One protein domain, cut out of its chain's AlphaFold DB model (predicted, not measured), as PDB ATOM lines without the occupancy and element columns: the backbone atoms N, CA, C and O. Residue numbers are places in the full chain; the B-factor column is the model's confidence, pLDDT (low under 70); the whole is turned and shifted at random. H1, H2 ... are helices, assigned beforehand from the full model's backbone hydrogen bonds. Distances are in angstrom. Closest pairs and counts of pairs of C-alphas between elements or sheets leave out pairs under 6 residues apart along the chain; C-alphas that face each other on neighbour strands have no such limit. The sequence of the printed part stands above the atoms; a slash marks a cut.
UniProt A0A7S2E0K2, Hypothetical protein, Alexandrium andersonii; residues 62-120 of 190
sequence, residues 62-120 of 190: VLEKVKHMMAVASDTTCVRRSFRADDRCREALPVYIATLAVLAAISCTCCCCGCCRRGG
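Overview. This is residues 62 to 120 of the 190 residues of the protein "Hypothetical protein" of Alexandrium andersonii (UniProt A0A7S2E0K2). One long helix, H4, makes an arm, free at residues 97 to 106 and 108 to 112; H1, H2 and H3 gather loosely round its first end, and short H5 follows its other end. The 59 printed residues, all helix in class, have five named helices, H1 to H5, and no named strand. The whole is only just extended, close to loose, with a radius of gyration of the C-alphas of 15.6 A, spanning 44 by 29 by 14 A.

Along the chain. Find C-alpha 93 at (35.133, 71.163, 83.649); from there H4 runs 28.0 A to C-alpha 112 at (30.043, 43.789, 86.181). Look before it for H1, residues 62 to 73, 16.3 A; H2, 76 to 84, 13.9 A; and H3, 87 to 90. H5 is 115 to 118.

Arrangement. H4 is close to H1 but not clearly touching, about perpendicular at 83 degrees; their closest C-alphas, Ala 73 and Val 95, are 7.8 A apart. H2 touches H3, closest at C-alphas 82 and 89, 5.2 A. Every O i to N i+4 pair is within hydrogen-bond range in H1 and H4; H2 has 2 of 5, and 4 of 6 O i to N i+3.

Size, cuts and confidence. The farthest C-alphas, Asp 87 and Arg 118, are 45.4 A apart. The printed part has no cut, and its four links are tight. Fifteen residues are under pLDDT 70, among them 114 to 120.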
ATOM      1  N   VAL A  62      29.313  73.916  65.335       79.25
ATOM      2  CA  VAL A  62      29.493  73.221  66.628       79.25
ATOM      3  C   VAL A  62      30.856  72.512  66.708       79.25
ATOM      4  O   VAL A  62      31.477  72.459  67.767       79.25
ATOM      5  N   LEU A  63      31.361  72.054  65.562       76.31
ATOM      6  CA  LEU A  63      32.688  71.490  65.377       76.31
ATOM      7  C   LEU A  63      33.849  72.432  65.751       76.31
ATOM      8  O   LEU A  63      34.766  71.988  66.430       76.31
ATOM      9  N   GLU A  64      33.831  73.706  65.361       78.12
ATOM     10  CA  GLU A  64      34.864  74.689  65.732       78.12
ATOM     11  C   GLU A  64      34.856  74.964  67.240       78.12
ATOM     12  O   GLU A  64      35.911  75.008  67.876       78.12
ATOM     13  N   LYS A  65      33.667  75.022  67.854       76.88
ATOM     14  CA  LYS A  65      33.535  75.133  69.314       76.88
ATOM     15  C   LYS A  65      34.076  73.888  70.027       76.88
ATOM     16  O   LYS A  65      34.759  74.007  71.042       76.88
ATOM     17  N   VAL A  66      33.822  72.695  69.483       77.62
ATOM     18  CA  VAL A  66      34.358  71.428  70.008       77.62
ATOM     19  C   VAL A  66      35.875  71.344  69.835       77.62
ATOM     20  O   VAL A  66      36.561  70.963  70.781       77.62
ATOM     21  N   LYS A  67      36.424  71.743  68.681       78.12
ATOM     22  CA  LYS A  67      37.877  71.805  68.448       78.12
ATOM     23  C   LYS A  67      38.553  72.754  69.429       78.12
ATOM     24  O   LYS A  67      39.572  72.392  70.008       78.12
ATOM     25  N   HIS A  68      37.967  73.929  69.659       75.19
ATOM     26  CA  HIS A  68      38.489  74.882  70.630       75.19
ATOM     27  C   HIS A  68      38.471  74.307  72.056       75.19
ATOM     28  O   HIS A  68      39.485  74.354  72.747       75.19
ATOM     29  N   MET A  69      37.370  73.667  72.473       68.25
ATOM     30  CA  MET A  69      37.297  73.005  73.783       68.25
ATOM     31  C   MET A  69      38.290  71.841  73.918       68.25
ATOM     32  O   MET A  69      38.890  71.681  74.978       68.25
ATOM     33  N   MET A  70      38.521  71.059  72.858       71.50
ATOM     34  CA  MET A  70      39.546  70.009  72.863       71.50
ATOM     35  C   MET A  70      40.967  70.575  72.940       71.50
ATOM     36  O   MET A  70      41.795  70.021  73.661       71.50
ATOM     37  N   ALA A  71      41.252  71.679  72.244       74.19
ATOM     38  CA  ALA A  71      42.558  72.331  72.303       74.19
ATOM     39  C   ALA A  71      42.875  72.800  73.732       74.19
ATOM     40  O   ALA A  71      43.961  72.525  74.238       74.19
ATOM     41  N   VAL A  72      41.906  73.408  74.424       69.25
ATOM     42  CA  VAL A  72      42.059  73.825  75.830       69.25
ATOM     43  C   VAL A  72      42.153  72.619  76.775       69.25
ATOM     44  O   VAL A  72      42.945  72.632  77.715       69.25
ATOM     45  N   ALA A  73      41.398  71.545  76.521       65.19
ATOM     46  CA  ALA A  73      41.441  70.326  77.332       65.19
ATOM     47  C   ALA A  73      42.769  69.548  77.221       65.19
ATOM     48  O   ALA A  73      43.072  68.726  78.085       65.19
ATOM     49  N   SER A  74      43.571  69.798  76.180       73.44
ATOM     50  CA  SER A  74      44.875  69.149  76.005       73.44
ATOM     51  C   SER A  74      45.965  69.677  76.947       73.44
ATOM     52  O   SER A  74      46.986  69.013  77.146       73.44
ATOM     53  N   ASP A  75      45.748  70.835  77.582       74.81
ATOM     54  CA  ASP A  75      46.707  71.396  78.524       74.81
ATOM     55  C   ASP A  75      46.607  70.707  79.895       74.81
ATOM     56  O   ASP A  75      45.731  70.971  80.727       74.81
ATOM     57  N   THR A  76      47.563  69.814  80.151       73.00
ATOM     58  CA  THR A  76      47.687  69.068  81.413       73.00
ATOM     59  C   THR A  76      47.781  69.967  82.652       73.00
ATOM     60  O   THR A  76      47.454  69.528  83.760       73.00
ATOM     61  N   THR A  77      48.176  71.238  82.500       77.56
ATOM     62  CA  THR A  77      48.224  72.183  83.619       77.56
ATOM     63  C   THR A  77      46.828  72.584  84.102       77.56
ATOM     64  O   THR A  77      46.629  72.709  85.317       77.56
ATOM     65  N   CYS A  78      45.834  72.672  83.209       73.56
ATOM     66  CA  CYS A  78      44.447  72.949  83.592       73.56
ATOM     67  C   CYS A  78      43.816  71.786  84.368       73.56
ATOM     68  O   CYS A  78      42.987  72.028  85.242       73.56
ATOM     69  N   VAL A  79      44.237  70.536  84.145       70.69
ATOM     70  CA  VAL A  79      43.727  69.383  84.912       70.69
ATOM     71  C   VAL A  79      44.037  69.542  86.401       70.69
ATOM     72  O   VAL A  79      43.161  69.355  87.242       70.69
ATOM     73  N   ARG A  80      45.263  69.962  86.743       72.88
ATOM     74  CA  ARG A  80      45.660  70.204  88.142       72.88
ATOM     75  C   ARG A  80      45.107  71.510  88.710       72.88
ATOM     76  O   ARG A  80      44.843  71.570  89.909       72.88
ATOM     77  N   ARG A  81      44.956  72.553  87.886       71.00
ATOM     78  CA  ARG A  81      44.499  73.883  88.331       71.00
ATOM     79  C   ARG A  81      42.986  74.073  88.332       71.00
ATOM     80  O   ARG A  81      42.515  74.966  89.023       71.00
ATOM     81  N   SER A  82      42.216  73.214  87.665       66.75
ATOM     82  CA  SER A  82      40.745  73.250  87.698       66.75
ATOM     83  C   SER A  82      40.186  73.166  89.127       66.75
ATOM     84  O   SER A  82      39.191  73.813  89.444       66.75
ATOM     85  N   PHE A  83      40.886  72.468  90.026       68.75
ATOM     86  CA  PHE A  83      40.553  72.399  91.453       68.75
ATOM     87  C   PHE A  83      40.948  73.649  92.261       68.75
ATOM     88  O   PHE A  83      40.543  73.773  93.413       68.75
ATOM     89  N   ARG A  84      41.735  74.573  91.691       67.38
ATOM     90  CA  ARG A  84      42.252  75.783  92.358       67.38
ATOM     91  C   ARG A  84      41.595  77.100  91.913       67.38
ATOM     92  O   ARG A  84      42.134  78.156  92.206       67.38
ATOM     93  N   ALA A  85      40.399  77.040  91.325       56.12
ATOM     94  CA  ALA A  85      39.540  78.205  91.070       56.12
ATOM     95  C   ALA A  85      40.097  79.266  90.093       56.12
ATOM     96  O   ALA A  85      39.782  80.443  90.227       56.12
ATOM     97  N   ASP A  86      40.858  78.856  89.072       69.56
ATOM     98  CA  ASP A  86      41.105  79.711  87.902       69.56
ATOM     99  C   ASP A  86      39.897  79.646  86.945       69.56
ATOM    100  O   ASP A  86      39.571  78.578  86.415       69.56
ATOM    101  N   ASP A  87      39.240  80.786  86.695       76.12
ATOM    102  CA  ASP A  87      37.976  80.867  85.940       76.12
ATOM    103  C   ASP A  87      38.061  80.278  84.521       76.12
ATOM    104  O   ASP A  87      37.117  79.645  84.052       76.12
ATOM    105  N   ARG A  88      39.222  80.382  83.858       72.69
ATOM    106  CA  ARG A  88      39.414  79.854  82.493       72.69
ATOM    107  C   ARG A  88      39.423  78.329  82.414       72.69
ATOM    108  O   ARG A  88      38.916  77.766  81.451       72.69
ATOM    109  N   CYS A  89      39.959  77.633  83.421       72.50
ATOM    110  CA  CYS A  89      39.941  76.165  83.425       72.50
ATOM    111  C   CYS A  89      38.561  75.611  83.831       72.50
ATOM    112  O   CYS A  89      38.292  74.422  83.649       72.50
ATOM    113  N   ARG A  90      37.674  76.457  84.374       77.75
ATOM    114  CA  ARG A  90      36.331  76.071  84.823       77.75
ATOM    115  C   ARG A  90      35.380  75.806  83.656       77.75
ATOM    116  O   ARG A  90      34.521  74.936  83.769       77.75
ATOM    117  N   GLU A  91      35.583  76.470  82.521       79.00
ATOM    118  CA  GLU A  91      34.808  76.229  81.294       79.00
ATOM    119  C   GLU A  91      35.053  74.833  80.696       79.00
ATOM    120  O   GLU A  91      34.159  74.263  80.074       79.00
ATOM    121  N   ALA A  92      36.226  74.235  80.938       73.62
ATOM    122  CA  ALA A  92      36.563  72.885  80.477       73.62
ATOM    123  C   ALA A  92      36.080  71.766  81.428       73.62
ATOM    124  O   ALA A  92      36.098  70.587  81.063       73.62
ATOM    125  N   LEU A  93      35.618  72.108  82.636       80.56
ATOM    126  CA  LEU A  93      35.133  71.163  83.649       80.56
ATOM    127  C   LEU A  93      34.087  70.145  83.134       80.56
ATOM    128  O   LEU A  93      34.258  68.956  83.412       80.56
ATOM    129  N   PRO A  94      33.033  70.530  82.380       80.81
ATOM    130  CA  PRO A  94      32.032  69.568  81.915       80.81
ATOM    131  C   PRO A  94      32.619  68.490  80.993       80.81
ATOM    132  O   PRO A  94      32.176  67.344  81.039       80.81
ATOM    133  N   VAL A  95      33.652  68.816  80.209       82.12
ATOM    134  CA  VAL A  95      34.333  67.853  79.327       82.12
ATOM    135  C   VAL A  95      35.082  66.806  80.151       82.12
ATOM    136  O   VAL A  95      35.000  65.607  79.866       82.12
ATOM    137  N   TYR A  96      35.760  67.227  81.222       79.62
ATOM    138  CA  TYR A  96      36.430  66.304  82.139       79.62
ATOM    139  C   TYR A  96      35.439  65.409  82.883       79.62
ATOM    140  O   TYR A  96      35.663  64.202  82.969       79.62
ATOM    141  N   ILE A  97      34.322  65.964  83.367       87.56
ATOM    142  CA  ILE A  97      33.275  65.187  84.047       87.56
ATOM    143  C   ILE A  97      32.688  64.138  83.098       87.56
ATOM    144  O   ILE A  97      32.574  62.975  83.480       87.56
ATOM    145  N   ALA A  98      32.377  64.512  81.854       87.44
ATOM    146  CA  ALA A  98      31.874  63.576  80.851       87.44
ATOM    147  C   ALA A  98      32.887  62.458  80.561       87.44
ATOM    148  O   ALA A  98      32.527  61.282  80.537       87.44
ATOM    149  N   THR A  99      34.167  62.805  80.419       85.88
ATOM    150  CA  THR A  99      35.237  61.829  80.164       85.88
ATOM    151  C   THR A  99      35.400  60.857  81.335       85.88
ATOM    152  O   THR A  99      35.468  59.646  81.132       85.88
ATOM    153  N   LEU A 100      35.396  61.362  82.574       87.75
ATOM    154  CA  LEU A 100      35.460  60.534  83.781       87.75
ATOM    155  C   LEU A 100      34.225  59.645  83.935       87.75
ATOM    156  O   LEU A 100      34.368  58.485  84.311       87.75
ATOM    157  N   ALA A 101      33.033  60.147  83.607       93.12
ATOM    158  CA  ALA A 101      31.803  59.363  83.637       93.12
ATOM    159  C   ALA A 101      31.842  58.207  82.627       93.12
ATOM    160  O   ALA A 101      31.497  57.078  82.976       93.12
ATOM    161  N   VAL A 102      32.327  58.453  81.406       93.25
ATOM    162  CA  VAL A 102      32.504  57.410  80.383       93.25
ATOM    163  C   VAL A 102      33.529  56.372  80.839       93.25
ATOM    164  O   VAL A 102      33.253  55.176  80.774       93.25
ATOM    165  N   LEU A 103      34.681  56.796  81.363       88.88
ATOM    166  CA  LEU A 103      35.693  55.876  81.891       88.88
ATOM    167  C   LEU A 103      35.165  55.053  83.069       88.88
ATOM    168  O   LEU A 103      35.403  53.846  83.132       88.88
ATOM    169  N   ALA A 104      34.414  55.674  83.978       89.44
ATOM    170  CA  ALA A 104      33.782  54.987  85.095       89.44
ATOM    171  C   ALA A 104      32.757  53.958  84.600       89.44
ATOM    172  O   ALA A 104      32.787  52.822  85.069       89.44
ATOM    173  N   ALA A 105      31.922  54.310  83.619       91.56
ATOM    174  CA  ALA A 105      30.953  53.406  83.003       91.56
ATOM    175  C   ALA A 105      31.632  52.225  82.292       91.56
ATOM    176  O   ALA A 105      31.221  51.080  82.483       91.56
ATOM    177  N   ILE A 106      32.712  52.465  81.543       88.94
ATOM    178  CA  ILE A 106      33.527  51.400  80.939       88.94
ATOM    179  C   ILE A 106      34.119  50.508  82.035       88.94
ATOM    180  O   ILE A 106      33.989  49.291  81.974       88.94
ATOM    181  N   SER A 107      34.711  51.082  83.086       87.38
ATOM    182  CA  SER A 107      35.280  50.279  84.176       87.38
ATOM    183  C   SER A 107      34.209  49.455  84.898       87.38
ATOM    184  O   SER A 107      34.425  48.278  85.188       87.38
ATOM    185  N   CYS A 108      33.032  50.045  85.124       87.94
ATOM    186  CA  CYS A 108      31.906  49.423  85.801       87.94
ATOM    187  C   CYS A 108      31.358  48.269  84.962       87.94
ATOM    188  O   CYS A 108      31.256  47.152  85.455       87.94
ATOM    189  N   THR A 109      31.126  48.487  83.666       85.44
ATOM    190  CA  THR A 109      30.716  47.426  82.736       85.44
ATOM    191  C   THR A 109      31.768  46.319  82.641       85.44
ATOM    192  O   THR A 109      31.418  45.147  82.732       85.44
ATOM    193  N   CYS A 110      33.066  46.631  82.588       82.62
ATOM    194  CA  CYS A 110      34.125  45.615  82.621       82.62
ATOM    195  C   CYS A 110      34.148  44.799  83.932       82.62
ATOM    196  O   CYS A 110      34.405  43.590  83.900       82.62
ATOM    197  N   CYS A 111      33.854  45.430  85.073       78.94
ATOM    198  CA  CYS A 111      33.779  44.767  86.379       78.94
ATOM    199  C   CYS A 111      32.502  43.924  86.539       78.94
ATOM    200  O   CYS A 111      32.571  42.798  87.035       78.94
ATOM    201  N   CYS A 112      31.354  44.435  86.087       79.56
ATOM    202  CA  CYS A 112      30.043  43.789  86.181       79.56
ATOM    203  C   CYS A 112      29.875  42.638  85.180       79.56
ATOM    204  O   CYS A 112      29.294  41.614  85.532       79.56
ATOM    205  N   CYS A 113      30.442  42.739  83.974       76.12
ATOM    206  CA  CYS A 113      30.369  41.690  82.949       76.12
ATOM    207  C   CYS A 113      31.265  40.467  83.244       76.12
ATOM    208  O   CYS A 113      31.366  39.561  82.422       76.12
ATOM    209  N   GLY A 114      31.953  40.413  84.393       59.06
ATOM    210  CA  GLY A 114      32.718  39.238  84.831       59.06
ATOM    211  C   GLY A 114      34.030  38.979  84.077       59.06
ATOM    212  O   GLY A 114      34.824  38.145  84.525       59.06
ATOM    213  N   CYS A 115      34.321  39.727  83.007       64.44
ATOM    214  CA  CYS A 115      35.577  39.649  82.254       64.44
ATOM    215  C   CYS A 115      36.800  39.924  83.146       64.44
ATOM    216  O   CYS A 115      37.806  39.222  83.053       64.44
ATOM    217  N   CYS A 116      36.699  40.872  84.085       60.56
ATOM    218  CA  CYS A 116      37.769  41.148  85.050       60.56
ATOM    219  C   CYS A 116      37.825  40.136  86.210       60.56
ATOM    220  O   CYS A 116      38.889  39.932  86.793       60.56
ATOM    221  N   ARG A 117      36.713  39.457  86.531       59.50
ATOM    222  CA  ARG A 117      36.638  38.512  87.662       59.50
ATOM    223  C   ARG A 117      37.192  37.124  87.316       59.50
ATOM    224  O   ARG A 117      37.707  36.451  88.203       59.50
ATOM    225  N   ARG A 118      37.151  36.712  86.040       57.50
ATOM    226  CA  ARG A 118      37.758  35.446  85.567       57.50
ATOM    227  C   ARG A 118      39.255  35.539  85.240       57.50
ATOM    228  O   ARG A 118      39.919  34.512  85.239       57.50
ATOM    229  N   GLY A 119      39.796  36.739  85.006       56.78
ATOM    230  CA  GLY A 119      41.213  36.939  84.659       56.78
ATOM    231  C   GLY A 119      42.146  37.306  85.822       56.78
ATOM    232  O   GLY A 119      43.354  37.420  85.625       56.78
ATOM    233  N   GLY A 120      41.620  37.527  87.031       53.47
ATOM    234  CA  GLY A 120      42.355  38.164  88.125       53.47
ATOM    235  C   GLY A 120      42.627  37.255  89.317       53.47
ATOM    236  O   GLY A 120      41.961  37.389  90.336       53.47
TER     237      GLY A 120